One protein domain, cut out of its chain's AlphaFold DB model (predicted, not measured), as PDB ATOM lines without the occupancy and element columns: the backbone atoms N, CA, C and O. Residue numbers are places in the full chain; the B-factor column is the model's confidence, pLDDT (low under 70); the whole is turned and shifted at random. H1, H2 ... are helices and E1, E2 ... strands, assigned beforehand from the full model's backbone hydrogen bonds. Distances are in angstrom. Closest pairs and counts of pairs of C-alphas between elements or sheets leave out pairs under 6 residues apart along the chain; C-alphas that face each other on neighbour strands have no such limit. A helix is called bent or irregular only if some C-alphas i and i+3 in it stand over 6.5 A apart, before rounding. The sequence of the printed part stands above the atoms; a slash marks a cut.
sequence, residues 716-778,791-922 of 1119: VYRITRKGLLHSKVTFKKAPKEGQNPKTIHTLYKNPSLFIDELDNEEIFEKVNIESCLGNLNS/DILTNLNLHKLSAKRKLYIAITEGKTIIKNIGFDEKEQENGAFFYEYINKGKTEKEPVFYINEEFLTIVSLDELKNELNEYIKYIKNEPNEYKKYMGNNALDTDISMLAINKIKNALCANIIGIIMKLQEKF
ATOM      1  N   VAL A 716      87.042  70.173  38.715       92.31
ATOM      2  CA  VAL A 716      87.567  69.845  40.038       92.31
ATOM      3  C   VAL A 716      87.371  71.041  40.956       92.31
ATOM      4  O   VAL A 716      87.707  72.171  40.602       92.31
ATOM      5  N   TYR A 717      86.848  70.776  42.144       93.19
ATOM      6  CA  TYR A 717      86.595  71.769  43.173       93.19
ATOM      7  C   TYR A 717      87.200  71.334  44.508       93.19
ATOM      8  O   TYR A 717      87.427  70.147  44.768       93.19
ATOM      9  N   ARG A 718      87.415  72.305  45.386       91.25
ATOM     10  CA  ARG A 718      87.760  72.116  46.791       91.25
ATOM     11  C   ARG A 718      86.826  72.981  47.625       91.25
ATOM     12  O   ARG A 718      86.566  74.125  47.283       91.25
ATOM     13  N   ILE A 719      86.302  72.441  48.714       91.38
ATOM     14  CA  ILE A 719      85.564  73.232  49.697       91.38
ATOM     15  C   ILE A 719      86.575  74.129  50.412       91.38
ATOM     16  O   ILE A 719      87.560  73.624  50.957       91.38
ATOM     17  N   THR A 720      86.342  75.439  50.411       90.25
ATOM     18  CA  THR A 720      87.240  76.396  51.068       90.25
ATOM     19  C   THR A 720      87.151  76.262  52.591       90.25
ATOM     20  O   THR A 720      86.187  75.720  53.135       90.25
ATOM     21  N   ARG A 721      88.109  76.836  53.327       85.06
ATOM     22  CA  ARG A 721      88.031  76.902  54.798       85.06
ATOM     23  C   ARG A 721      86.759  77.612  55.287       85.06
ATOM     24  O   ARG A 721      86.160  77.171  56.262       85.06
ATOM     25  N   LYS A 722      86.326  78.675  54.595       85.06
ATOM     26  CA  LYS A 722      85.044  79.352  54.866       85.06
ATOM     27  C   LYS A 722      83.859  78.430  54.557       85.06
ATOM     28  O   LYS A 722      82.946  78.320  55.369       85.06
ATOM     29  N   GLY A 723      83.906  77.720  53.431       85.25
ATOM     30  CA  GLY A 723      82.905  76.741  53.016       85.25
ATOM     31  C   GLY A 723      82.739  75.597  54.016       85.25
ATOM     32  O   GLY A 723      81.617  75.201  54.316       85.25
ATOM     33  N   LEU A 724      83.820  75.100  54.620       84.75
ATOM     34  CA  LEU A 724      83.738  74.069  55.662       84.75
ATOM     35  C   LEU A 724      82.971  74.554  56.907       84.75
ATOM     36  O   LEU A 724      82.363  73.745  57.594       84.75
ATOM     37  N   LEU A 725      82.910  75.858  57.174       82.31
ATOM     38  CA  LEU A 725      82.081  76.425  58.248       82.31
ATOM     39  C   LEU A 725      80.678  76.832  57.769       82.31
ATOM     40  O   LEU A 725      79.823  77.203  58.574       82.31
ATOM     41  N   HIS A 726      80.414  76.745  56.465       84.25
ATOM     42  CA  HIS A 726      79.158  77.163  55.870       84.25
ATOM     43  C   HIS A 726      78.016  76.203  56.233       84.25
ATOM     44  O   HIS A 726      78.125  74.971  56.146       84.25
ATOM     45  N   SER A 727      76.884  76.783  56.631       83.81
ATOM     46  CA  SER A 727      75.667  76.046  56.947       83.81
ATOM     47  C   SER A 727      74.436  76.741  56.380       83.81
ATOM     48  O   SER A 727      74.356  77.967  56.342       83.81
ATOM     49  N   LYS A 728      73.466  75.939  55.939       78.50
ATOM     50  CA  LYS A 728      72.214  76.401  55.340       78.50
ATOM     51  C   LYS A 728      71.037  75.783  56.064       78.50
ATOM     52  O   LYS A 728      70.992  74.575  56.305       78.50
ATOM     53  N   VAL A 729      70.068  76.621  56.404       78.62
ATOM     54  CA  VAL A 729      68.803  76.188  56.994       78.62
ATOM     55  C   VAL A 729      67.874  75.761  55.868       78.62
ATOM     56  O   VAL A 729      67.616  76.541  54.954       78.62
ATOM     57  N   THR A 730      67.345  74.541  55.936       67.19
ATOM     58  CA  THR A 730      66.246  74.121  55.060       67.19
ATOM     59  C   THR A 730      65.038  73.687  55.881       67.19
ATOM     60  O   THR A 730      65.154  73.238  57.026       67.19
ATOM     61  N   PHE A 731      63.853  73.861  55.304       64.81
ATOM     62  CA  PHE A 731      62.595  73.444  55.909       64.81
ATOM     63  C   PHE A 731      62.247  72.035  55.413       64.81
ATOM     64  O   PHE A 731      62.146  71.813  54.205       64.81
ATOM     65  N   LYS A 732      62.054  71.071  56.324       60.19
ATOM     66  CA  LYS A 732      61.462  69.773  55.948       60.19
ATOM     67  C   LYS A 732      59.979  69.994  55.602       60.19
ATOM     68  O   LYS A 732      59.299  70.746  56.296       60.19
ATOM     69  N   LYS A 733      59.465  69.333  54.552       50.03
ATOM     70  CA  LYS A 733      58.020  69.304  54.230       50.03
ATOM     71  C   LYS A 733      57.212  68.893  55.475       50.03
ATOM     72  O   LYS A 733      57.556  67.902  56.114       50.03
ATOM     73  N   ALA A 734      56.161  69.647  55.792       45.62
ATOM     74  CA  ALA A 734      55.345  69.480  56.996       45.62
ATOM     75  C   ALA A 734      54.291  68.363  56.865       45.62
ATOM     76  O   ALA A 734      53.656  68.256  55.813       45.62
ATOM     77  N   PRO A 735      53.987  67.620  57.944       45.78
ATOM     78  CA  PRO A 735      52.641  67.148  58.216       45.78
ATOM     79  C   PRO A 735      51.972  68.066  59.260       45.78
ATOM     80  O   PRO A 735      52.295  67.997  60.438       45.78
ATOM     81  N   LYS A 736      51.016  68.879  58.784       48.53
ATOM     82  CA  LYS A 736      49.989  69.667  59.509       48.53
ATOM     83  C   LYS A 736      50.435  70.761  60.502       48.53
ATOM     84  O   LYS A 736      51.568  70.826  60.956       48.53
ATOM     85  N   GLU A 737      49.509  71.703  60.688       50.78
ATOM     86  CA  GLU A 737      49.690  73.096  61.117       50.78
ATOM     87  C   GLU A 737      50.324  73.282  62.498       50.78
ATOM     88  O   GLU A 737      49.915  72.667  63.479       50.78
ATOM     89  N   GLY A 738      51.281  74.212  62.570       57.19
ATOM     90  CA  GLY A 738      51.718  74.798  63.835       57.19
ATOM     91  C   GLY A 738      53.164  75.272  63.857       57.19
ATOM     92  O   GLY A 738      53.408  76.369  64.335       57.19
ATOM     93  N   GLN A 739      54.118  74.505  63.314       51.38
ATOM     94  CA  GLN A 739      55.544  74.875  63.266       51.38
ATOM     95  C   GLN A 739      56.296  74.066  62.195       51.38
ATOM     96  O   GLN A 739      56.187  72.844  62.135       51.38
ATOM     97  N   ASN A 740      57.110  74.739  61.371       55.44
ATOM     98  CA  ASN A 740      58.010  74.059  60.435       55.44
ATOM     99  C   ASN A 740      59.300  73.627  61.159       55.44
ATOM    100  O   ASN A 740      60.024  74.503  61.645       55.44
ATOM    101  N   PRO A 741      59.666  72.332  61.174       58.66
ATOM    102  CA  PRO A 741      60.973  71.916  61.665       58.66
ATOM    103  C   PRO A 741      62.075  72.452  60.736       58.66
ATOM    104  O   PRO A 741      62.211  72.041  59.577       58.66
ATOM    105  N   LYS A 742      62.871  73.392  61.256       66.81
ATOM    106  CA  LYS A 742      64.091  73.898  60.614       66.81
ATOM    107  C   LYS A 742      65.213  72.886  60.823       66.81
ATOM    108  O   LYS A 742      65.511  72.524  61.956       66.81
ATOM    109  N   THR A 743      65.854  72.447  59.743       68.44
ATOM    110  CA  THR A 743      67.063  71.616  59.821       68.44
ATOM    111  C   THR A 743      68.257  72.425  59.327       68.44
ATOM    112  O   THR A 743      68.225  72.972  58.225       68.44
ATOM    113  N   ILE A 744      69.310  72.506  60.139       77.25
ATOM    114  CA  ILE A 744      70.584  73.118  59.746       77.25
ATOM    115  C   ILE A 744      71.425  72.047  59.052       77.25
ATOM    116  O   ILE A 744      71.745  71.015  59.643       77.25
ATOM    117  N   HIS A 745      71.794  72.291  57.799       77.62
ATOM    118  CA  HIS A 745      72.722  71.455  57.048       77.62
ATOM    119  C   HIS A 745      74.083  72.126  57.002       77.62
ATOM    120  O   HIS A 745      74.175  73.306  56.687       77.62
ATOM    121  N   THR A 746      75.140  71.373  57.285       82.12
ATOM    122  CA  THR A 746      76.519  71.866  57.197       82.12
ATOM    123  C   THR A 746      77.195  71.279  55.968       82.12
ATOM    124  O   THR A 746      77.036  70.082  55.698       82.12
ATOM    125  N   LEU A 747      77.950  72.097  55.236       82.38
ATOM    126  CA  LEU A 747      78.491  71.719  53.932       82.38
ATOM    127  C   LEU A 747      79.388  70.477  53.986       82.38
ATOM    128  O   LEU A 747      79.150  69.524  53.250       82.38
ATOM    129  N   TYR A 748      80.356  70.430  54.905       81.88
ATOM    130  CA  TYR A 748      81.278  69.290  55.034       81.88
ATOM    131  C   TYR A 748      80.592  67.973  55.436       81.88
ATOM    132  O   TYR A 748      81.153  66.899  55.228       81.88
ATOM    133  N   LYS A 749      79.383  68.032  56.016       81.88
ATOM    134  CA  LYS A 749      78.592  66.838  56.358       81.88
ATOM    135  C   LYS A 749      77.889  66.261  55.133       81.88
ATOM    136  O   LYS A 749      77.726  65.048  55.037       81.88
ATOM    137  N   ASN A 750      77.429  67.117  54.220       82.12
ATOM    138  CA  ASN A 750      76.767  66.684  52.993       82.12
ATOM    139  C   ASN A 750      76.893  67.727  51.866       82.12
ATOM    140  O   ASN A 750      75.950  68.488  51.622       82.12
ATOM    141  N   PRO A 751      78.009  67.719  51.116       84.06
ATOM    142  CA  PRO A 751      78.241  68.706  50.064       84.06
ATOM    143  C   PRO A 751      77.280  68.597  48.880       84.06
ATOM    144  O   PRO A 751      77.095  69.556  48.138       84.06
ATOM    145  N   SER A 752      76.584  67.466  48.732       83.06
ATOM    146  CA  SER A 752      75.593  67.281  47.664       83.06
ATOM    147  C   SER A 752      74.397  68.232  47.774       83.06
ATOM    148  O   SER A 752      73.735  68.472  46.769       83.06
ATOM    149  N   LEU A 753      74.113  68.767  48.969       80.94
ATOM    150  CA  LEU A 753      73.028  69.734  49.195       80.94
ATOM    151  C   LEU A 753      73.366  71.155  48.722       80.94
ATOM    152  O   LEU A 753      72.464  71.974  48.587       80.94
ATOM    153  N   PHE A 754      74.645  71.434  48.476       84.50
ATOM    154  CA  PHE A 754      75.174  72.751  48.107       84.50
ATOM    155  C   PHE A 754      75.766  72.753  46.697       84.50
ATOM    156  O   PHE A 754      76.423  73.695  46.279       84.50
ATOM    157  N   ILE A 755      75.557  71.674  45.949       81.88
ATOM    158  CA  ILE A 755      76.154  71.473  44.629       81.88
ATOM    159  C   ILE A 755      75.646  72.470  43.576       81.88
ATOM    160  O   ILE A 755      76.267  72.624  42.532       81.88
ATOM    161  N   ASP A 756      74.522  73.137  43.840       82.38
ATOM    162  CA  ASP A 756      73.990  74.192  42.975       82.38
ATOM    163  C   ASP A 756      74.660  75.558  43.274       82.38
ATOM    164  O   ASP A 756      74.395  76.539  42.593       82.38
ATOM    165  N   GLU A 757      75.555  75.613  44.270       85.75
ATOM    166  CA  GLU A 757      76.339  76.788  44.682       85.75
ATOM    167  C   GLU A 757      77.830  76.638  44.308       85.75
ATOM    168  O   GLU A 757      78.680  77.310  44.880       85.75
ATOM    169  N   LEU A 758      78.173  75.754  43.358       86.94
ATOM    170  CA  LEU A 758      79.563  75.508  42.928       86.94
ATOM    171  C   LEU A 758      80.275  76.743  42.356       86.94
ATOM    172  O   LEU A 758      81.502  76.787  42.381       86.94
ATOM    173  N   ASP A 759      79.522  77.723  41.854       85.50
ATOM    174  CA  ASP A 759      80.058  78.993  41.350       85.50
ATOM    175  C   ASP A 759      80.318  80.013  42.477       85.50
ATOM    176  O   ASP A 759      80.862  81.087  42.232       85.50
ATOM    177  N   ASN A 760      79.941  79.700  43.725       87.50
ATOM    178  CA  ASN A 760      80.246  80.542  44.875       87.50
ATOM    179  C   ASN A 760      81.692  80.307  45.337       87.50
ATOM    180  O   ASN A 760      81.962  79.394  46.124       87.50
ATOM    181  N   GLU A 761      82.596  81.177  44.890       87.69
ATOM    182  CA  GLU A 761      84.036  81.118  45.182       87.69
ATOM    183  C   GLU A 761      84.380  81.232  46.678       87.69
ATOM    184  O   GLU A 761      85.444  80.784  47.110       87.69
ATOM    185  N   GLU A 762      83.478  81.766  47.513       86.31
ATOM    186  CA  GLU A 762      83.680  81.759  48.964       86.31
ATOM    187  C   GLU A 762      83.461  80.375  49.582       86.31
ATOM    188  O   GLU A 762      84.015  80.090  50.646       86.31
ATOM    189  N   ILE A 763      82.664  79.518  48.943       87.69
ATOM    190  CA  ILE A 763      82.277  78.194  49.439       87.69
ATOM    191  C   ILE A 763      83.095  77.097  48.752       87.69
ATOM    192  O   ILE A 763      83.618  76.196  49.419       87.69
ATOM    193  N   PHE A 764      83.226  77.187  47.431       91.25
ATOM    194  CA  PHE A 764      83.957  76.249  46.596       91.25
ATOM    195  C   PHE A 764      85.022  76.978  45.791       91.25
ATOM    196  O   PHE A 764      84.741  77.882  45.019       91.25
ATOM    197  N   GLU A 765      86.255  76.517  45.909       93.00
ATOM    198  CA  GLU A 765      87.350  76.926  45.048       93.00
ATOM    199  C   GLU A 765      87.417  75.980  43.851       93.00
ATOM    200  O   GLU A 765      87.511  74.757  44.010       93.00
ATOM    201  N   LYS A 766      87.393  76.528  42.635       92.06
ATOM    202  CA  LYS A 766      87.662  75.751  41.424       92.06
ATOM    203  C   LYS A 766      89.164  75.514  41.303       92.06
ATOM    204  O   LYS A 766      89.943  76.456  41.206       92.06
ATOM    205  N   VAL A 767      89.571  74.250  41.261       89.25
ATOM    206  CA  VAL A 767      90.985  73.864  41.241       89.25
ATOM    207  C   VAL A 767      91.389  73.439  39.833       89.25
ATOM    208  O   VAL A 767      90.773  72.559  39.226       89.25
ATOM    209  N   ASN A 768      92.454  74.041  39.303       86.31
ATOM    210  CA  ASN A 768      93.060  73.590  38.054       86.31
ATOM    211  C   ASN A 768      94.068  72.461  38.336       86.31
ATOM    212  O   ASN A 768      95.126  72.697  38.917       86.31
ATOM    213  N   ILE A 769      93.722  71.235  37.945       85.06
ATOM    214  CA  ILE A 769      94.527  70.029  38.118       85.06
ATOM    215  C   ILE A 769      95.083  69.607  36.761       85.06
ATOM    216  O   ILE A 769      94.349  69.153  35.882       85.06
ATOM    217  N   GLU A 770      96.402  69.711  36.612       76.62
ATOM    218  CA  GLU A 770      97.078  69.343  35.372       76.62
ATOM    219  C   GLU A 770      97.416  67.863  35.226       76.62
ATOM    220  O   GLU A 770      97.638  67.471  34.097       76.62
ATOM    221  N   SER A 771      97.561  67.057  36.288       82.88
ATOM    222  CA  SER A 771      97.803  65.591  36.202       82.88
ATOM    223  C   SER A 771      97.667  64.882  37.542       82.88
ATOM    224  O   SER A 771      97.125  63.782  37.608       82.88
ATOM    225  N   CYS A 772      98.159  65.504  38.611       82.50
ATOM    226  CA  CYS A 772      98.160  64.914  39.941       82.50
ATOM    227  C   CYS A 772      96.936  65.403  40.714       82.50
ATOM    228  O   CYS A 772      96.823  66.587  41.027       82.50
ATOM    229  N   LEU A 773      96.003  64.497  41.005       80.62
ATOM    230  CA  LEU A 773      94.829  64.786  41.836       80.62
ATOM    231  C   LEU A 773      95.177  64.854  43.330       80.62
ATOM    232  O   LEU A 773      94.362  65.337  44.114       80.62
ATOM    233  N   GLY A 774      96.375  64.410  43.720       74.88
ATOM    234  CA  GLY A 774      96.817  64.408  45.110       74.88
ATOM    235  C   GLY A 774      96.064  63.374  45.952       74.88
ATOM    236  O   GLY A 774      95.653  62.324  45.451       74.88
ATOM    237  N   ASN A 775      95.868  63.702  47.231       78.12
ATOM    238  CA  ASN A 775      95.196  62.865  48.225       78.12
ATOM    239  C   ASN A 775      93.718  62.606  47.878       78.12
ATOM    240  O   ASN A 775      92.890  63.518  47.904       78.12
ATOM    241  N   LEU A 776      93.364  61.341  47.634       86.88
ATOM    242  CA  LEU A 776      91.993  60.931  47.321       86.88
ATOM    243  C   LEU A 776      91.153  60.483  48.529       86.88
ATOM    244  O   LEU A 776      89.969  60.187  48.364       86.88
ATOM    245  N   ASN A 777      91.707  60.435  49.740       84.19
ATOM    246  CA  ASN A 777      91.015  59.873  50.908       84.19
ATOM    247  C   ASN A 777      89.786  60.671  51.341       84.19
ATOM    248  O   ASN A 777      88.848  60.105  51.898       84.19
ATOM    249  N   SER A 778      89.783  61.973  51.067       88.06
ATOM    250  CA  SER A 778      88.650  62.867  51.317       88.06
ATOM    251  C   SER A 778      87.880  63.196  50.034       88.06
ATOM    252  O   SER A 778      86.902  63.943  50.085       88.06
ATOM    253  N   ASP A 791      84.407  64.438  51.231       89.50
ATOM    254  CA  ASP A 791      84.098  63.431  52.263       89.50
ATOM    255  C   ASP A 791      85.079  63.470  53.445       89.50
ATOM    256  O   ASP A 791      85.348  62.460  54.100       89.50
ATOM    257  N   ILE A 792      85.613  64.661  53.729       88.31
ATOM    258  CA  ILE A 792      86.597  64.903  54.790       88.31
ATOM    259  C   ILE A 792      86.154  64.390  56.170       88.31
ATOM    260  O   ILE A 792      86.973  63.865  56.921       88.31
ATOM    261  N   LEU A 793      84.859  64.462  56.495       88.19
ATOM    262  CA  LEU A 793      84.327  63.974  57.771       88.19
ATOM    263  C   LEU A 793      84.409  62.449  57.900       88.19
ATOM    264  O   LEU A 793      84.741  61.930  58.962       88.19
ATOM    265  N   THR A 794      84.094  61.725  56.825       88.75
ATOM    266  CA  THR A 794      84.173  60.260  56.806       88.75
ATOM    267  C   THR A 794      85.621  59.806  56.949       88.75
ATOM    268  O   THR A 794      85.889  58.845  57.670       88.75
ATOM    269  N   ASN A 795      86.548  60.534  56.319       88.38
ATOM    270  CA  ASN A 795      87.978  60.316  56.481       88.38
ATOM    271  C   ASN A 795      88.424  60.574  57.935       88.38
ATOM    272  O   ASN A 795      88.931  59.667  58.587       88.38
ATOM    273  N   LEU A 796      88.108  61.743  58.509       88.44
ATOM    274  CA  LEU A 796      88.385  62.066  59.918       88.44
ATOM    275  C   LEU A 796      87.855  60.991  60.884       88.44
ATOM    276  O   LEU A 796      88.563  60.555  61.792       88.44
ATOM    277  N   ASN A 797      86.626  60.517  60.671       88.06
ATOM    278  CA  ASN A 797      86.027  59.466  61.493       88.06
ATOM    279  C   ASN A 797      86.771  58.126  61.384       88.06
ATOM    280  O   ASN A 797      86.866  57.416  62.384       88.06
ATOM    281  N   LEU A 798      87.321  57.781  60.213       87.75
ATOM    282  CA  LEU A 798      88.163  56.592  60.052       87.75
ATOM    283  C   LEU A 798      89.413  56.674  60.933       87.75
ATOM    284  O   LEU A 798      89.719  55.701  61.628       87.75
ATOM    285  N   HIS A 799      90.104  57.818  60.934       86.38
ATOM    286  CA  HIS A 799      91.298  58.026  61.759       86.38
ATOM    287  C   HIS A 799      90.953  58.021  63.248       86.38
ATOM    288  O   HIS A 799      91.601  57.316  64.017       86.38
ATOM    289  N   LYS A 800      89.871  58.699  63.662       87.69
ATOM    290  CA  LYS A 800      89.401  58.674  65.060       87.69
ATOM    291  C   LYS A 800      89.106  57.249  65.527       87.69
ATOM    292  O   LYS A 800      89.515  56.852  66.616       87.69
ATOM    293  N   LEU A 801      88.406  56.466  64.705       86.25
ATOM    294  CA  LEU A 801      88.028  55.097  65.048       86.25
ATOM    295  C   LEU A 801      89.239  54.155  65.093       86.25
ATOM    296  O   LEU A 801      89.347  53.327  65.996       86.25
ATOM    297  N   SER A 802      90.164  54.317  64.146       85.44
ATOM    298  CA  SER A 802      91.418  53.557  64.090       85.44
ATOM    299  C   SER A 802      92.304  53.864  65.299       85.44
ATOM    300  O   SER A 802      92.768  52.933  65.957       85.44
ATOM    301  N   ALA A 803      92.433  55.144  65.665       86.56
ATOM    302  CA  ALA A 803      93.127  55.616  66.861       86.56
ATOM    303  C   ALA A 803      92.535  55.016  68.145       86.56
ATOM    304  O   ALA A 803      93.259  54.428  68.948       86.56
ATOM    305  N   LYS A 804      91.205  55.084  68.316       86.56
ATOM    306  CA  LYS A 804      90.501  54.461  69.451       86.56
ATOM    307  C   LYS A 804      90.764  52.956  69.514       86.56
ATOM    308  O   LYS A 804      91.127  52.438  70.566       86.56
ATOM    309  N   ARG A 805      90.676  52.240  68.389       82.50
ATOM    310  CA  ARG A 805      90.970  50.798  68.349       82.50
ATOM    311  C   ARG A 805      92.431  50.494  68.703       82.50
ATOM    312  O   ARG A 805      92.666  49.565  69.474       82.50
ATOM    313  N   LYS A 806      93.391  51.278  68.197       83.19
ATOM    314  CA  LYS A 806      94.825  51.134  68.506       83.19
ATOM    315  C   LYS A 806      95.093  51.362  69.996       83.19
ATOM    316  O   LYS A 806      95.764  50.544  70.617       83.19
ATOM    317  N   LEU A 807      94.491  52.393  70.595       83.44
ATOM    318  CA  LEU A 807      94.555  52.651  72.038       83.44
ATOM    319  C   LEU A 807      93.918  51.524  72.853       83.44
ATOM    320  O   LEU A 807      94.519  51.059  73.817       83.44
ATOM    321  N   TYR A 808      92.742  51.037  72.450       80.81
ATOM    322  CA  TYR A 808      92.086  49.907  73.105       80.81
ATOM    323  C   TYR A 808      92.992  48.674  73.117       80.81
ATOM    324  O   TYR A 808      93.217  48.103  74.181       80.81
ATOM    325  N   ILE A 809      93.554  48.281  71.968       74.94
ATOM    326  CA  ILE A 809      94.490  47.149  71.866       74.94
ATOM    327  C   ILE A 809      95.721  47.404  72.744       74.94
ATOM    328  O   ILE A 809      96.117  46.542  73.524       74.94
ATOM    329  N   ALA A 810      96.306  48.600  72.672       76.25
ATOM    330  CA  ALA A 810      97.504  48.940  73.431       76.25
ATOM    331  C   ALA A 810      97.286  48.914  74.956       76.25
ATOM    332  O   ALA A 810      98.213  48.560  75.680       76.25
ATOM    333  N   ILE A 811      96.080  49.248  75.435       73.62
ATOM    334  CA  ILE A 811      95.706  49.236  76.859       73.62
ATOM    335  C   ILE A 811      95.267  47.839  77.329       73.62
ATOM    336  O   ILE A 811      95.587  47.442  78.447       73.62
ATOM    337  N   THR A 812      94.517  47.097  76.507       66.94
ATOM    338  CA  THR A 812      93.900  45.814  76.904       66.94
ATOM    339  C   THR A 812      94.769  44.596  76.588       66.94
ATOM    340  O   THR A 812      94.818  43.652  77.376       66.94
ATOM    341  N   GLU A 813      95.485  44.608  75.461       62.78
ATOM    342  CA  GLU A 813      96.364  43.520  75.006       62.78
ATOM    343  C   GLU A 813      97.848  43.811  75.318       62.78
ATOM    344  O   GLU A 813      98.657  42.887  75.498       62.78
ATOM    345  N   GLY A 814      98.214  45.094  75.412       57.28
ATOM    346  CA  GLY A 814      99.530  45.582  75.821       57.28
ATOM    347  C   GLY A 814      99.598  45.870  77.322       57.28
ATOM    348  O   GLY A 814      98.793  46.608  77.871       57.28
ATOM    349  N   LYS A 815     100.598  45.323  78.024       50.47
ATOM    350  CA  LYS A 815     100.878  45.627  79.445       50.47
ATOM    351  C   LYS A 815     101.526  47.011  79.625       50.47
ATOM    352  O   LYS A 815     102.529  47.141  80.325       50.47
ATOM    353  N   THR A 816     101.010  48.024  78.943       57.91
ATOM    354  CA  THR A 816     101.609  49.356  78.866       57.91
ATOM    355  C   THR A 816     100.771  50.343  79.673       57.91
ATOM    356  O   THR A 816      99.578  50.501  79.428       57.91
ATOM    357  N   ILE A 817     101.387  51.051  80.624       60.06
ATOM    358  CA  ILE A 817     100.714  52.124  81.370       60.06
ATOM    359  C   ILE A 817     100.678  53.380  80.490       60.06
ATOM    360  O   ILE A 817     101.524  54.262  80.612       60.06
ATOM    361  N   ILE A 818      99.694  53.474  79.596       68.62
ATOM    362  CA  ILE A 818      99.465  54.677  78.781       68.62
ATOM    363  C   ILE A 818      98.751  55.704  79.654       68.62
ATOM    364  O   ILE A 818      97.571  55.524  79.919       68.62
ATOM    365  N   LYS A 819      99.422  56.745  80.168       66.25
ATOM    366  CA  LYS A 819      98.771  57.749  81.040       66.25
ATOM    367  C   LYS A 819      97.821  58.658  80.265       66.25
ATOM    368  O   LYS A 819      96.652  58.696  80.625       66.25
ATOM    369  N   ASN A 820      98.339  59.301  79.224       76.88
ATOM    370  CA  ASN A 820      97.661  60.209  78.303       76.88
ATOM    371  C   ASN A 820      98.329  60.076  76.922       76.88
ATOM    372  O   ASN A 820      99.419  59.504  76.822       76.88
ATOM    373  N   ILE A 821      97.717  60.649  75.891       84.81
ATOM    374  CA  ILE A 821      98.379  60.905  74.607       84.81
ATOM    375  C   ILE A 821      99.105  62.258  74.609       84.81
ATOM    376  O   ILE A 821      98.602  63.263  75.128       84.81
ATOM    377  N   GLY A 822     100.298  62.268  74.022       81.19
ATOM    378  CA  GLY A 822     101.069  63.460  73.682       81.19
ATOM    379  C   GLY A 822     100.862  63.857  72.220       81.19
ATOM    380  O   GLY A 822     100.290  63.097  71.443       81.19
ATOM    381  N   PHE A 823     101.326  65.049  71.853       80.88
ATOM    382  CA  PHE A 823     101.372  65.530  70.471       80.88
ATOM    383  C   PHE A 823     102.816  65.899  70.135       80.88
ATOM    384  O   PHE A 823     103.469  66.562  70.944       80.88
ATOM    385  N   ASP A 824     103.335  65.403  69.012       74.56
ATOM    386  CA  ASP A 824     104.687  65.702  68.538       74.56
ATOM    387  C   ASP A 824     104.604  66.391  67.178       74.56
ATOM    388  O   ASP A 824     104.151  65.793  66.202       74.56
ATOM    389  N   GLU A 825     105.058  67.641  67.115       64.38
ATOM    390  CA  GLU A 825     105.154  68.410  65.870       64.38
ATOM    391  C   GLU A 825     106.294  67.920  64.964       64.38
ATOM    392  O   GLU A 825     106.308  68.245  63.784       64.38
ATOM    393  N   LYS A 826     107.260  67.146  65.489       55.44
ATOM    394  CA  LYS A 826     108.497  66.784  64.774       55.44
ATOM    395  C   LYS A 826     108.472  65.417  64.090       55.44
ATOM    396  O   LYS A 826     109.415  65.103  63.368       55.44
ATOM    397  N   GLU A 827     107.443  64.598  64.306       50.94
ATOM    398  CA  GLU A 827     107.371  63.244  63.733       50.94
ATOM    399  C   GLU A 827     107.065  63.252  62.215       50.94
ATOM    400  O   GLU A 827     107.467  62.314  61.531       50.94
ATOM    401  N   GLN A 828     106.431  64.311  61.670       48.16
ATOM    402  CA  GLN A 828     106.170  64.565  60.229       48.16
ATOM    403  C   GLN A 828     105.955  66.071  59.960       48.16
ATOM    404  O   GLN A 828     105.877  66.841  60.909       48.16
ATOM    405  N   GLU A 829     105.792  66.504  58.697       44.91
ATOM    406  CA  GLU A 829     105.534  67.920  58.340       44.91
ATOM    407  C   GLU A 829     104.290  68.535  59.030       44.91
ATOM    408  O   GLU A 829     104.264  69.751  59.202       44.91
ATOM    409  N   ASN A 830     103.321  67.719  59.490       53.81
ATOM    410  CA  ASN A 830     102.048  68.167  60.092       53.81
ATOM    411  C   ASN A 830     101.801  67.704  61.554       53.81
ATOM    412  O   ASN A 830     100.760  68.025  62.131       53.81
ATOM    413  N   GLY A 831     102.728  66.955  62.166       71.00
ATOM    414  CA  GLY A 831     102.612  66.433  63.539       71.00
ATOM    415  C   GLY A 831     101.666  65.230  63.746       71.00
ATOM    416  O   GLY A 831     100.816  64.906  62.914       71.00
ATOM    417  N   ALA A 832     101.819  64.530  64.878       82.38
ATOM    418  CA  ALA A 832     101.032  63.338  65.222       82.38
ATOM    419  C   ALA A 832     100.738  63.221  66.727       82.38
ATOM    420  O   ALA A 832     101.558  63.587  67.574       82.38
ATOM    421  N   PHE A 833      99.578  62.656  67.077       86.69
ATOM    422  CA  PHE A 833      99.315  62.196  68.440       86.69
ATOM    423  C   PHE A 833      99.996  60.855  68.681       86.69
ATOM    424  O   PHE A 833      99.872  59.937  67.869       86.69
ATOM    425  N   PHE A 834     100.654  60.719  69.827       86.06
ATOM    426  CA  PHE A 834     101.379  59.514  70.216       86.06
ATOM    427  C   PHE A 834     101.042  59.100  71.646       86.06
ATOM    428  O   PHE A 834     100.661  59.928  72.476       86.06
ATOM    429  N   TYR A 835     101.230  57.821  71.964       85.25
ATOM    430  CA  TYR A 835     101.375  57.388  73.352       85.25
ATOM    431  C   TYR A 835     102.822  56.990  73.631       85.25
ATOM    432  O   TYR A 835     103.539  56.502  72.761       85.25
ATOM    433  N   GLU A 836     103.244  57.185  74.875       82.94
ATOM    434  CA  GLU A 836     104.548  56.727  75.343       82.94
ATOM    435  C   GLU A 836     104.445  55.318  75.915       82.94
ATOM    436  O   GLU A 836     103.490  54.975  76.621       82.94
ATOM    437  N   TYR A 837     105.452  54.499  75.636       75.69
ATOM    438  CA  TYR A 837     105.570  53.162  76.192       75.69
ATOM    439  C   TYR A 837     107.020  52.819  76.514       75.69
ATOM    440  O   TYR A 837     107.957  53.342  75.919       75.69
ATOM    441  N   ILE A 838     107.217  51.920  77.478       69.56
ATOM    442  CA  ILE A 838     108.557  51.486  77.877       69.56
ATOM    443  C   ILE A 838     108.915  50.214  77.106       69.56
ATOM    444  O   ILE A 838     108.336  49.150  77.334       69.56
ATOM    445  N   ASN A 839     109.918  50.301  76.236       62.25
ATOM    446  CA  ASN A 839     110.494  49.171  75.514       62.25
ATOM    447  C   ASN A 839     111.969  49.026  75.903       62.25
ATOM    448  O   ASN A 839     112.768  49.942  75.735       62.25
ATOM    449  N   LYS A 840     112.350  47.869  76.461       65.12
ATOM    450  CA  LYS A 840     113.733  47.586  76.904       65.12
ATOM    451  C   LYS A 840     114.340  48.691  77.803       65.12
ATOM    452  O   LYS A 840     115.521  48.999  77.690       65.12
ATOM    453  N   GLY A 841     113.531  49.282  78.690       62.09
ATOM    454  CA  GLY A 841     113.967  50.336  79.618       62.09
ATOM    455  C   GLY A 841     114.114  51.730  78.996       62.09
ATOM    456  O   GLY A 841     114.538  52.647  79.689       62.09
ATOM    457  N   LYS A 842     113.755  51.900  77.718       66.75
ATOM    458  CA  LYS A 842     113.683  53.199  77.043       66.75
ATOM    459  C   LYS A 842     112.228  53.582  76.813       66.75
ATOM    460  O   LYS A 842     111.420  52.729  76.445       66.75
ATOM    461  N   THR A 843     111.909  54.854  77.029       75.62
ATOM    462  CA  THR A 843     110.629  55.427  76.609       75.62
ATOM    463  C   THR A 843     110.662  55.587  75.094       75.62
ATOM    464  O   THR A 843     111.476  56.342  74.567       75.62
ATOM    465  N   GLU A 844     109.816  54.835  74.404       75.94
ATOM    466  CA  GLU A 844     109.560  54.955  72.972       75.94
ATOM    467  C   GLU A 844     108.179  55.602  72.775       75.94
ATOM    468  O   GLU A 844     107.292  55.481  73.629       75.94
ATOM    469  N   LYS A 845     108.005  56.317  71.662       78.81
ATOM    470  CA  LYS A 845     106.729  56.910  71.254       78.81
ATOM    471  C   LYS A 845     106.129  56.052  70.149       78.81
ATOM    472  O   LYS A 845     106.846  55.634  69.248       78.81
ATOM    473  N   GLU A 846     104.833  55.781  70.238       80.94
ATOM    474  CA  GLU A 846     104.081  55.132  69.165       80.94
ATOM    475  C   GLU A 846     103.002  56.099  68.655       80.94
ATOM    476  O   GLU A 846     102.171  56.542  69.460       80.94
ATOM    477  N   PRO A 847     102.975  56.419  67.351       79.62
ATOM    478  CA  PRO A 847     101.945  57.272  66.772       79.62
ATOM    479  C   PRO A 847     100.584  56.565  66.745       79.62
ATOM    480  O   PRO A 847     100.480  55.352  66.547       79.62
ATOM    481  N   VAL A 848      99.520  57.336  66.950       80.31
ATOM    482  CA  VAL A 848      98.133  56.856  67.082       80.31
ATOM    483  C   VAL A 848      97.195  57.534  66.092       80.31
ATOM    484  O   VAL A 848      96.226  56.922  65.652       80.31
ATOM    485  N   PHE A 849      97.446  58.807  65.793       83.81
ATOM    486  CA  PHE A 849      96.634  59.613  64.892       83.81
ATOM    487  C   PHE A 849      97.538  60.665  64.248       83.81
ATOM    488  O   PHE A 849      98.086  61.513  64.956       83.81
ATOM    489  N   TYR A 850      97.675  60.636  62.925       77.75
ATOM    490  CA  TYR A 850      98.410  61.653  62.174       77.75
ATOM    491  C   TYR A 850      97.501  62.840  61.845       77.75
ATOM    492  O   TYR A 850      96.335  62.665  61.484       77.75
ATOM    493  N   ILE A 851      98.006  64.064  62.001       76.50
ATOM    494  CA  ILE A 851      97.214  65.264  61.724       76.50
ATOM    495  C   ILE A 851      97.279  65.610  60.239       76.50
ATOM    496  O   ILE A 851      98.344  65.768  59.649       76.50
ATOM    497  N   ASN A 852      96.099  65.798  59.654       76.44
ATOM    498  CA  ASN A 852      95.927  66.491  58.386       76.44
ATOM    499  C   ASN A 852      95.411  67.905  58.685       76.44
ATOM    500  O   ASN A 852      94.409  68.048  59.388       76.44
ATOM    501  N   GLU A 853      96.070  68.941  58.159       74.12
ATOM    502  CA  GLU A 853      95.686  70.344  58.378       74.12
ATOM    503  C   GLU A 853      94.217  70.623  58.029       74.12
ATOM    504  O   GLU A 853      93.555  71.418  58.699       74.12
ATOM    505  N   GLU A 854      93.660  69.932  57.028       76.00
ATOM    506  CA  GLU A 854      92.257  70.104  56.656       76.00
ATOM    507  C   GLU A 854      91.308  69.664  57.789       76.00
ATOM    508  O   GLU A 854      90.239  70.253  57.953       76.00
ATOM    509  N   PHE A 855      91.695  68.692  58.627       85.06
ATOM    510  CA  PHE A 855      90.898  68.281  59.791       85.06
ATOM    511  C   PHE A 855      90.805  69.384  60.845       85.06
ATOM    512  O   PHE A 855      89.761  69.516  61.485       85.06
ATOM    513  N   LEU A 856      91.845  70.213  60.972       82.88
ATOM    514  CA  LEU A 856      91.918  71.288  61.966       82.88
ATOM    515  C   LEU A 856      90.920  72.422  61.712       82.88
ATOM    516  O   LEU A 856      90.666  73.250  62.583       82.88
ATOM    517  N   THR A 857      90.322  72.455  60.522       80.31
ATOM    518  CA  THR A 857      89.220  73.371  60.203       80.31
ATOM    519  C   THR A 857      87.863  72.888  60.728       80.31
ATOM    520  O   THR A 857      86.932  73.686  60.814       80.31
ATOM    521  N   ILE A 858      87.755  71.602  61.080       83.75
ATOM    522  CA  ILE A 858      86.525  70.939  61.544       83.75
ATOM    523  C   ILE A 858      86.594  70.646  63.043       83.75
ATOM    524  O   ILE A 858      85.582  70.759  63.731       83.75
ATOM    525  N   VAL A 859      87.763  70.230  63.535       86.12
ATOM    526  CA  VAL A 859      87.999  69.870  64.935       86.12
ATOM    527  C   VAL A 859      89.368  70.377  65.372       86.12
ATOM    528  O   VAL A 859      90.354  70.204  64.662       86.12
ATOM    529  N   SER A 860      89.444  71.004  66.538       87.69
ATOM    530  CA  SER A 860      90.710  71.502  67.078       87.69
ATOM    531  C   SER A 860      91.612  70.371  67.595       87.69
ATOM    532  O   SER A 860      91.155  69.268  67.913       87.69
ATOM    533  N   LEU A 861      92.915  70.654  67.721       86.00
ATOM    534  CA  LEU A 861      93.871  69.726  68.336       86.00
ATOM    535  C   LEU A 861      93.477  69.386  69.779       86.00
ATOM    536  O   LEU A 861      93.546  68.224  70.169       86.00
ATOM    537  N   ASP A 862      93.028  70.374  70.555       85.12
ATOM    538  CA  ASP A 862      92.635  70.166  71.950       85.12
ATOM    539  C   ASP A 862      91.383  69.295  72.070       85.12
ATOM    540  O   ASP A 862      91.348  68.399  72.910       85.12
ATOM    541  N   GLU A 863      90.387  69.478  71.200       86.06
ATOM    542  CA  GLU A 863      89.204  68.610  71.159       86.06
ATOM    543  C   GLU A 863      89.571  67.165  70.812       86.06
ATOM    544  O   GLU A 863      89.123  66.246  71.495       86.06
ATOM    545  N   LEU A 864      90.426  66.945  69.804       87.31
ATOM    546  CA  LEU A 864      90.919  65.604  69.463       87.31
ATOM    547  C   LEU A 864      91.699  64.975  70.621       87.31
ATOM    548  O   LEU A 864      91.510  63.800  70.947       87.31
ATOM    549  N   LYS A 865      92.567  65.765  71.257       88.31
ATOM    550  CA  LYS A 865      93.378  65.324  72.386       88.31
ATOM    551  C   LYS A 865      92.507  64.949  73.581       88.31
ATOM    552  O   LYS A 865      92.751  63.924  74.219       88.31
ATOM    553  N   ASN A 866      91.504  65.766  73.886       86.25
ATOM    554  CA  ASN A 866      90.551  65.521  74.961       86.25
ATOM    555  C   ASN A 866      89.704  64.286  74.662       86.25
ATOM    556  O   ASN A 866      89.650  63.403  75.509       86.25
ATOM    557  N   GLU A 867      89.164  64.153  73.448       86.56
ATOM    558  CA  GLU A 867      88.368  62.990  73.031       86.56
ATOM    559  C   GLU A 867      89.142  61.671  73.219       86.56
ATOM    560  O   GLU A 867      88.630  60.707  73.792       86.56
ATOM    561  N   LEU A 868      90.399  61.615  72.766       88.12
ATOM    562  CA  LEU A 868      91.231  60.418  72.903       88.12
ATOM    563  C   LEU A 868      91.675  60.179  74.360       88.12
ATOM    564  O   LEU A 868      91.723  59.029  74.795       88.12
ATOM    565  N   ASN A 869      91.964  61.225  75.141       86.62
ATOM    566  CA  ASN A 869      92.312  61.085  76.562       86.62
ATOM    567  C   ASN A 869      91.118  60.665  77.431       86.62
ATOM    568  O   ASN A 869      91.287  59.851  78.339       86.62
ATOM    569  N   GLU A 870      89.920  61.182  77.166       83.75
ATOM    570  CA  GLU A 870      88.680  60.724  77.799       83.75
ATOM    571  C   GLU A 870      88.435  59.252  77.491       83.75
ATOM    572  O   GLU A 870      88.171  58.468  78.400       83.75
ATOM    573  N   TYR A 871      88.643  58.849  76.239       83.75
ATOM    574  CA  TYR A 871      88.545  57.453  75.841       83.75
ATOM    575  C   TYR A 871      89.557  56.549  76.579       83.75
ATOM    576  O   TYR A 871      89.202  55.462  77.033       83.75
ATOM    577  N   ILE A 872      90.797  57.010  76.792       83.69
ATOM    578  CA  ILE A 872      91.803  56.297  77.606       83.69
ATOM    579  C   ILE A 872      91.357  56.170  79.068       83.69
ATOM    580  O   ILE A 872      91.494  55.092  79.654       83.69
ATOM    581  N   LYS A 873      90.844  57.251  79.674       81.00
ATOM    582  CA  LYS A 873      90.319  57.229  81.054       81.00
ATOM    583  C   LYS A 873      89.170  56.234  81.183       81.00
ATOM    584  O   LYS A 873      89.147  55.452  82.128       81.00
ATOM    585  N   TYR A 874      88.271  56.237  80.205       75.19
ATOM    586  CA  TYR A 874      87.119  55.352  80.151       75.19
ATOM    587  C   TYR A 874      87.525  53.868  80.098       75.19
ATOM    588  O   TYR A 874      87.115  53.100  80.965       75.19
ATOM    589  N   ILE A 875      88.430  53.472  79.187       74.00
ATOM    590  CA  ILE A 875      88.922  52.078  79.103       74.00
ATOM    591  C   ILE A 875      89.555  51.611  80.428       74.00
ATOM    592  O   ILE A 875      89.439  50.441  80.795       74.00
ATOM    593  N   LYS A 876      90.249  52.506  81.141       72.06
ATOM    594  CA  LYS A 876      90.946  52.174  82.394       72.06
ATOM    595  C   LYS A 876      90.025  52.008  83.596       72.06
ATOM    596  O   LYS A 876      90.306  51.157  84.436       72.06
ATOM    597  N   ASN A 877      89.002  52.851  83.710       64.50
ATOM    598  CA  ASN A 877      88.165  52.918  84.906       64.50
ATOM    599  C   ASN A 877      87.051  51.859  84.906       64.50
ATOM    600  O   ASN A 877      86.637  51.436  85.980       64.50
ATOM    601  N   GLU A 878      86.630  51.363  83.736       57.88
ATOM    602  CA  GLU A 878      85.538  50.382  83.610       57.88
ATOM    603  C   GLU A 878      85.866  49.189  82.673       57.88
ATOM    604  O   GLU A 878      85.143  48.920  81.708       57.88
ATOM    605  N   PRO A 879      86.922  48.382  82.939       49.91
ATOM    606  CA  PRO A 879      87.315  47.285  82.040       49.91
ATOM    607  C   PRO A 879      86.236  46.198  81.874       49.91
ATOM    608  O   PRO A 879      86.182  45.522  80.845       49.91
ATOM    609  N   ASN A 880      85.385  46.017  82.893       42.78
ATOM    610  CA  ASN A 880      84.329  44.999  82.934       42.78
ATOM    611  C   ASN A 880      82.960  45.505  82.438       42.78
ATOM    612  O   ASN A 880      82.136  44.685  82.037       42.78
ATOM    613  N   GLU A 881      82.719  46.819  82.416       41.94
ATOM    614  CA  GLU A 881      81.458  47.414  81.942       41.94
ATOM    615  C   GLU A 881      81.462  47.703  80.441       41.94
ATOM    616  O   GLU A 881      80.415  47.596  79.806       41.94
ATOM    617  N   TYR A 882      82.633  47.879  79.818       43.22
ATOM    618  CA  TYR A 882      82.747  47.963  78.355       43.22
ATOM    619  C   TYR A 882      82.190  46.717  77.630       43.22
ATOM    620  O   TYR A 882      81.660  46.814  76.526       43.22
ATOM    621  N   LYS A 883      82.249  45.533  78.269       42.50
ATOM    622  CA  LYS A 883      81.627  44.287  77.770       42.50
ATOM    623  C   LYS A 883      80.104  44.229  77.963       42.50
ATOM    624  O   LYS A 883      79.468  43.373  77.368       42.50
ATOM    625  N   LYS A 884      79.532  45.095  78.804       37.62
ATOM    626  CA  LYS A 884      78.101  45.137  79.153       37.62
ATOM    627  C   LYS A 884      77.365  46.291  78.448       37.62
ATOM    628  O   LYS A 884      76.163  46.197  78.229       37.62
ATOM    629  N   TYR A 885      78.092  47.342  78.057       38.28
ATOM    630  CA  TYR A 885      77.565  48.593  77.492       38.28
ATOM    631  C   TYR A 885      77.547  48.690  75.961       38.28
ATOM    632  O   TYR A 885      76.988  49.645  75.431       38.28
ATOM    633  N   MET A 886      78.028  47.676  75.232       41.84
ATOM    634  CA  MET A 886      77.774  47.540  73.782       41.84
ATOM    635  C   MET A 886      76.279  47.362  73.440       41.84
ATOM    636  O   MET A 886      75.936  47.221  72.268       41.84
ATOM    637  N   GLY A 887      75.400  47.359  74.451       35.09
ATOM    638  CA  GLY A 887      73.961  47.205  74.304       35.09
ATOM    639  C   GLY A 887      73.097  48.434  74.587       35.09
ATOM    640  O   GLY A 887      72.003  48.440  74.055       35.09
ATOM    641  N   ASN A 888      73.493  49.441  75.387       34.59
ATOM    642  CA  ASN A 888      72.599  50.578  75.704       34.59
ATOM    643  C   ASN A 888      73.330  51.784  76.345       34.59
ATOM    644  O   ASN A 888      73.705  51.737  77.511       34.59
ATOM    645  N   ASN A 889      73.462  52.881  75.586       38.75
ATOM    646  CA  ASN A 889      73.697  54.280  75.996       38.75
ATOM    647  C   ASN A 889      74.793  54.611  77.038       38.75
ATOM    648  O   ASN A 889      74.510  54.790  78.218       38.75
ATOM    649  N   ALA A 890      76.012  54.861  76.541       36.00
ATOM    650  CA  ALA A 890      76.818  56.086  76.719       36.00
ATOM    651  C   ALA A 890      78.172  55.859  76.004       36.00
ATOM    652  O   ALA A 890      78.905  54.947  76.364       36.00
ATOM    653  N   LEU A 891      78.483  56.658  74.970       43.44
ATOM    654  CA  LEU A 891      79.586  56.471  73.994       43.44
ATOM    655  C   LEU A 891      79.427  55.261  73.047       43.44
ATOM    656  O   LEU A 891      80.234  54.338  72.989       43.44
ATOM    657  N   ASP A 892      78.402  55.370  72.208       44.03
ATOM    658  CA  ASP A 892      77.927  54.449  71.167       44.03
ATOM    659  C   ASP A 892      78.884  54.296  69.954       44.03
ATOM    660  O   ASP A 892      78.501  54.430  68.791       44.03
ATOM    661  N   THR A 893      80.190  54.120  70.190       54.22
ATOM    662  CA  THR A 893      81.177  53.982  69.105       54.22
ATOM    663  C   THR A 893      81.609  52.525  68.959       54.22
ATOM    664  O   THR A 893      82.515  52.072  69.655       54.22
ATOM    665  N   ASP A 894      80.995  51.797  68.021       61.34
ATOM    666  CA  ASP A 894      81.468  50.477  67.576       61.34
ATOM    667  C   ASP A 894      82.900  50.607  67.014       61.34
ATOM    668  O   ASP A 894      83.099  51.038  65.880       61.34
ATOM    669  N   ILE A 895      83.909  50.254  67.816       68.19
ATOM    670  CA  ILE A 895      85.335  50.279  67.433       68.19
ATOM    671  C   ILE A 895      85.787  49.007  66.702       68.19
ATOM    672  O   ILE A 895      86.988  48.792  66.511       68.19
ATOM    673  N   SER A 896      84.864  48.108  66.349       66.00
ATOM    674  CA  SER A 896      85.209  46.838  65.718       66.00
ATOM    675  C   SER A 896      85.904  47.040  64.371       66.00
ATOM    676  O   SER A 896      85.697  48.017  63.643       66.00
ATOM    677  N   MET A 897      86.669  46.027  63.957       68.62
ATOM    678  CA  MET A 897      87.192  45.978  62.590       68.62
ATOM    679  C   MET A 897      86.071  45.996  61.542       68.62
ATOM    680  O   MET A 897      86.313  46.407  60.411       68.62
ATOM    681  N   LEU A 898      84.847  45.573  61.881       63.84
ATOM    682  CA  LEU A 898      83.701  45.662  60.976       63.84
ATOM    683  C   LEU A 898      83.268  47.115  60.766       63.84
ATOM    684  O   LEU A 898      83.069  47.506  59.616       63.84
ATOM    685  N   ALA A 899      83.171  47.918  61.826       69.81
ATOM    686  CA  ALA A 899      82.875  49.345  61.728       69.81
ATOM    687  C   ALA A 899      83.957  50.105  60.949       69.81
ATOM    688  O   ALA A 899      83.641  50.809  59.987       69.81
ATOM    689  N   ILE A 900      85.234  49.856  61.262       76.50
ATOM    690  CA  ILE A 900      86.374  50.392  60.501       76.50
ATOM    691  C   ILE A 900      86.248  50.000  59.021       76.50
ATOM    692  O   ILE A 900      86.271  50.854  58.136       76.50
ATOM    693  N   ASN A 901      86.009  48.720  58.721       75.31
ATOM    694  CA  ASN A 901      85.848  48.250  57.346       75.31
ATOM    695  C   ASN A 901      84.624  48.852  56.637       75.31
ATOM    696  O   ASN A 901      84.681  49.050  55.423       75.31
ATOM    697  N   LYS A 902      83.521  49.164  57.334       78.06
ATOM    698  CA  LYS A 902      82.364  49.867  56.746       78.06
ATOM    699  C   LYS A 902      82.773  51.260  56.249       78.06
ATOM    700  O   LYS A 902      82.456  51.594  55.107       78.06
ATOM    701  N   ILE A 903      83.527  52.017  57.050       83.12
ATOM    702  CA  ILE A 903      84.027  53.351  56.675       83.12
ATOM    703  C   ILE A 903      85.038  53.245  55.523       83.12
ATOM    704  O   ILE A 903      84.864  53.889  54.487       83.12
ATOM    705  N   LYS A 904      86.021  52.338  55.626       84.69
ATOM    706  CA  LYS A 904      86.998  52.070  54.550       84.69
ATOM    707  C   LYS A 904      86.315  51.717  53.235       84.69
ATOM    708  O   LYS A 904      86.711  52.171  52.162       84.69
ATOM    709  N   ASN A 905      85.252  50.915  53.308       82.75
ATOM    710  CA  ASN A 905      84.482  50.522  52.141       82.75
ATOM    711  C   ASN A 905      83.805  51.707  51.444       82.75
ATOM    712  O   ASN A 905      83.723  51.668  50.213       82.75
ATOM    713  N   ALA A 906      83.334  52.701  52.201       83.31
ATOM    714  CA  ALA A 906      82.725  53.918  51.674       83.31
ATOM    715  C   ALA A 906      83.765  54.803  50.972       83.31
ATOM    716  O   ALA A 906      83.583  55.115  49.795       83.31
ATOM    717  N   LEU A 907      84.895  55.093  51.627       87.19
ATOM    718  CA  LEU A 907      85.982  55.885  51.032       87.19
ATOM    719  C   LEU A 907      86.541  55.224  49.763       87.19
ATOM    720  O   LEU A 907      86.627  55.855  48.713       87.19
ATOM    721  N   CYS A 908      86.794  53.911  49.797       87.38
ATOM    722  CA  CYS A 908      87.232  53.176  48.606       87.38
ATOM    723  C   CYS A 908      86.220  53.251  47.453       87.38
ATOM    724  O   CYS A 908      86.613  53.235  46.288       87.38
ATOM    725  N   ALA A 909      84.917  53.293  47.748       84.88
ATOM    726  CA  ALA A 909      83.898  53.418  46.711       84.88
ATOM    727  C   ALA A 909      83.942  54.801  46.038       84.88
ATOM    728  O   ALA A 909      83.796  54.862  44.817       84.88
ATOM    729  N   ASN A 910      84.198  55.872  46.800       88.88
ATOM    730  CA  ASN A 910      84.393  57.217  46.252       88.88
ATOM    731  C   ASN A 910      85.618  57.267  45.331       88.88
ATOM    732  O   ASN A 910      85.496  57.691  44.182       88.88
ATOM    733  N   ILE A 911      86.763  56.761  45.802       89.94
ATOM    734  CA  ILE A 911      88.025  56.744  45.045       89.94
ATOM    735  C   ILE A 911      87.850  55.995  43.722       89.94
ATOM    736  O   ILE A 911      88.198  56.493  42.653       89.94
ATOM    737  N   ILE A 912      87.230  54.817  43.769       89.31
ATOM    738  CA  ILE A 912      86.954  54.033  42.562       89.31
ATOM    739  C   ILE A 912      85.965  54.746  41.649       89.31
ATOM    740  O   ILE A 912      86.138  54.701  40.437       89.31
ATOM    741  N   GLY A 913      84.954  55.420  42.200       88.69
ATOM    742  CA  GLY A 913      84.039  56.252  41.419       88.69
ATOM    743  C   GLY A 913      84.776  57.332  40.624       88.69
ATOM    744  O   GLY A 913      84.516  57.484  39.433       88.69
ATOM    745  N   ILE A 914      85.739  58.016  41.249       91.12
ATOM    746  CA  ILE A 914      86.584  59.027  40.597       91.12
ATOM    747  C   ILE A 914      87.451  58.392  39.506       91.12
ATOM    748  O   ILE A 914      87.419  58.853  38.367       91.12
ATOM    749  N   ILE A 915      88.168  57.302  39.808       91.44
ATOM    750  CA  ILE A 915      89.021  56.612  38.823       91.44
ATOM    751  C   ILE A 915      88.192  56.147  37.620       91.44
ATOM    752  O   ILE A 915      88.592  56.360  36.478       91.44
ATOM    753  N   MET A 916      87.017  55.554  37.849       90.00
ATOM    754  CA  MET A 916      86.126  55.131  36.764       90.00
ATOM    755  C   MET A 916      85.602  56.319  35.957       90.00
ATOM    756  O   MET A 916      85.537  56.225  34.735       90.00
ATOM    757  N   LYS A 917      85.290  57.449  36.605       90.19
ATOM    758  CA  LYS A 917      84.859  58.659  35.900       90.19
ATOM    759  C   LYS A 917      85.962  59.231  35.012       90.19
ATOM    760  O   LYS A 917      85.690  59.629  33.884       90.19
ATOM    761  N   LEU A 918      87.201  59.232  35.496       91.12
ATOM    762  CA  LEU A 918      88.361  59.630  34.701       91.12
ATOM    763  C   LEU A 918      88.557  58.678  33.518       91.12
ATOM    764  O   LEU A 918      88.791  59.149  32.415       91.12
ATOM    765  N   GLN A 919      88.415  57.366  33.718       89.69
ATOM    766  CA  GLN A 919      88.578  56.353  32.666       89.69
ATOM    767  C   GLN A 919      87.550  56.477  31.529       89.69
ATOM    768  O   GLN A 919      87.847  56.082  30.405       89.69
ATOM    769  N   GLU A 920      86.365  57.053  31.779       87.44
ATOM    770  CA  GLU A 920      85.397  57.388  30.717       87.44
ATOM    771  C   GLU A 920      85.943  58.443  29.740       87.44
ATOM    772  O   GLU A 920      85.587  58.432  28.563       87.44
ATOM    773  N   LYS A 921      86.787  59.360  30.227       89.25
ATOM    774  CA  LYS A 921      87.354  60.481  29.458       89.25
ATOM    775  C   LYS A 921      88.775  60.213  28.972       89.25
ATOM    776  O   LYS A 921      89.130  60.599  27.863       89.25
ATOM    777  N   PHE A 922      89.562  59.510  29.779       91.75
ATOM    778  CA  PHE A 922      90.972  59.222  29.550       91.75
ATOM    779  C   PHE A 922      91.242  57.712  29.681       91.75
ATOM    780  O   PHE A 922      91.836  57.273  30.662       91.75
TER     781      PHE A 922
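Overview. This is residues 716 to 778 and 791 to 922 of the 1119 residues of an uncharacterized protein of Candidatus Gracilibacteria bacterium GN02-872 (UniProt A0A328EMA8). Helix H3 is the core: H3 and H5 cover one face of the strongly twisted sheet E6 E7 E8, and the long helix H6 packs on H3 away from that sheet and runs on past it to a free end at residues 916 to 922. Near the start of H3 sits a small lobe of the strand pair E1 and E4, the short helices H1 and H2, and the hairpin E2 and E3, whose loop sticks out at residues 734 to 739. The 195 printed residues include six named helices and eight named strands, in the order E1 H1 E2 E3 H2 E4 E5 H3 E6 E7 E8 H4 H5 H6; the class is mixed, and the sheets E6 - E7 - E8, E1 - E4 and E2 - E3 are antiparallel. The whole is loose, with a radius of gyration of the C-alphas of 20.6 A and spans of 58 by 53 by 30 A.

Arrangement. E1, residues 716 to 719, is antiparallel to E4, residues 764 to 766, with N 718 and O 765 2.8 A apart. H1, residues 721 to 724, precedes the hairpin of E2, residues 727 to 731, and E3, residues 742 to 746, where N 728 and O 745 are 2.8 A apart. H2, residues 751 to 757, is near E3 and irregular: C-alphas 753 and 756 are 7.7 A apart. E5, residues 772 to 775, pairs with no named strand. H3, residues 792 to 812, is the hub. E6, residues 821 to 824, E7, residues 832 to 839, and E8, residues 842 to 850, form a meander, each strand the antiparallel neighbour of the one before; N 822 and O 834 are 2.8 A apart, N 837 and O 844 2.9 A. H3 is on this sheet at a height of 9.2 A, over E7 and E8 and along the strands; its closest C-alphas to E8 are Ala 803 and Val 848, 5.2 A. H4, residues 853 to 857, only just touches H3, with 3 pairs of C-alphas within 8 A, the closest Leu 796 and Phe 855, 6.7 A; it is close to H1 but not clearly touching, at 6.6 A between C-alphas 721 and 857. H5, residues 861 to 877, is on the same face as H3 and touches it through residues 803 to 811 of H3, the closest C-alphas being Lys 804 and Leu 868, 6.9 A, the same way at a shallow tilt of 33 degrees, only just short of steep. H6, residues 897 to 921, touches H3 with residues 900 to 907 alone, the closest C-alphas being Leu 798 and Ile 903, 6.2 A, opposite ways at a shallow tilt of 32 degrees, only just short of steep. Every O i to N i+4 pair is within hydrogen-bond range in H3 and H5, against 20 of 21 in H6, 1 of 3 in H2 with 2 of 4 O i to N i+3 pairs, and 0 of 1 in H4 with 2 of 2; H1 is too short for such a pair.

Along the chain. E1 begins at C-alpha 716 (87.567, 69.845, 40.038). From first to last C-alpha H3 measures 30.1 A, E7 19.9 A, E8 22.9 A, H5 24.3 A and H6 36.2 A. H6 ends at C-alpha 921 (87.354, 60.481, 29.458).

Size, cuts and confidence. The C-alphas farthest apart, those of Glu 737 and Lys 840, are 70.7 A apart. Residues 779 to 790 are not printed, and C-alphas 778 and 791 are 4.7 A apart across this cut. The link from H5 to H6, 19 residues, is long. The mean pLDDT of the printed part is 75.6; it is under 70 in residues 730 to 743, 812 to 819, 825 to 830, 838 to 842 and 877 to 899.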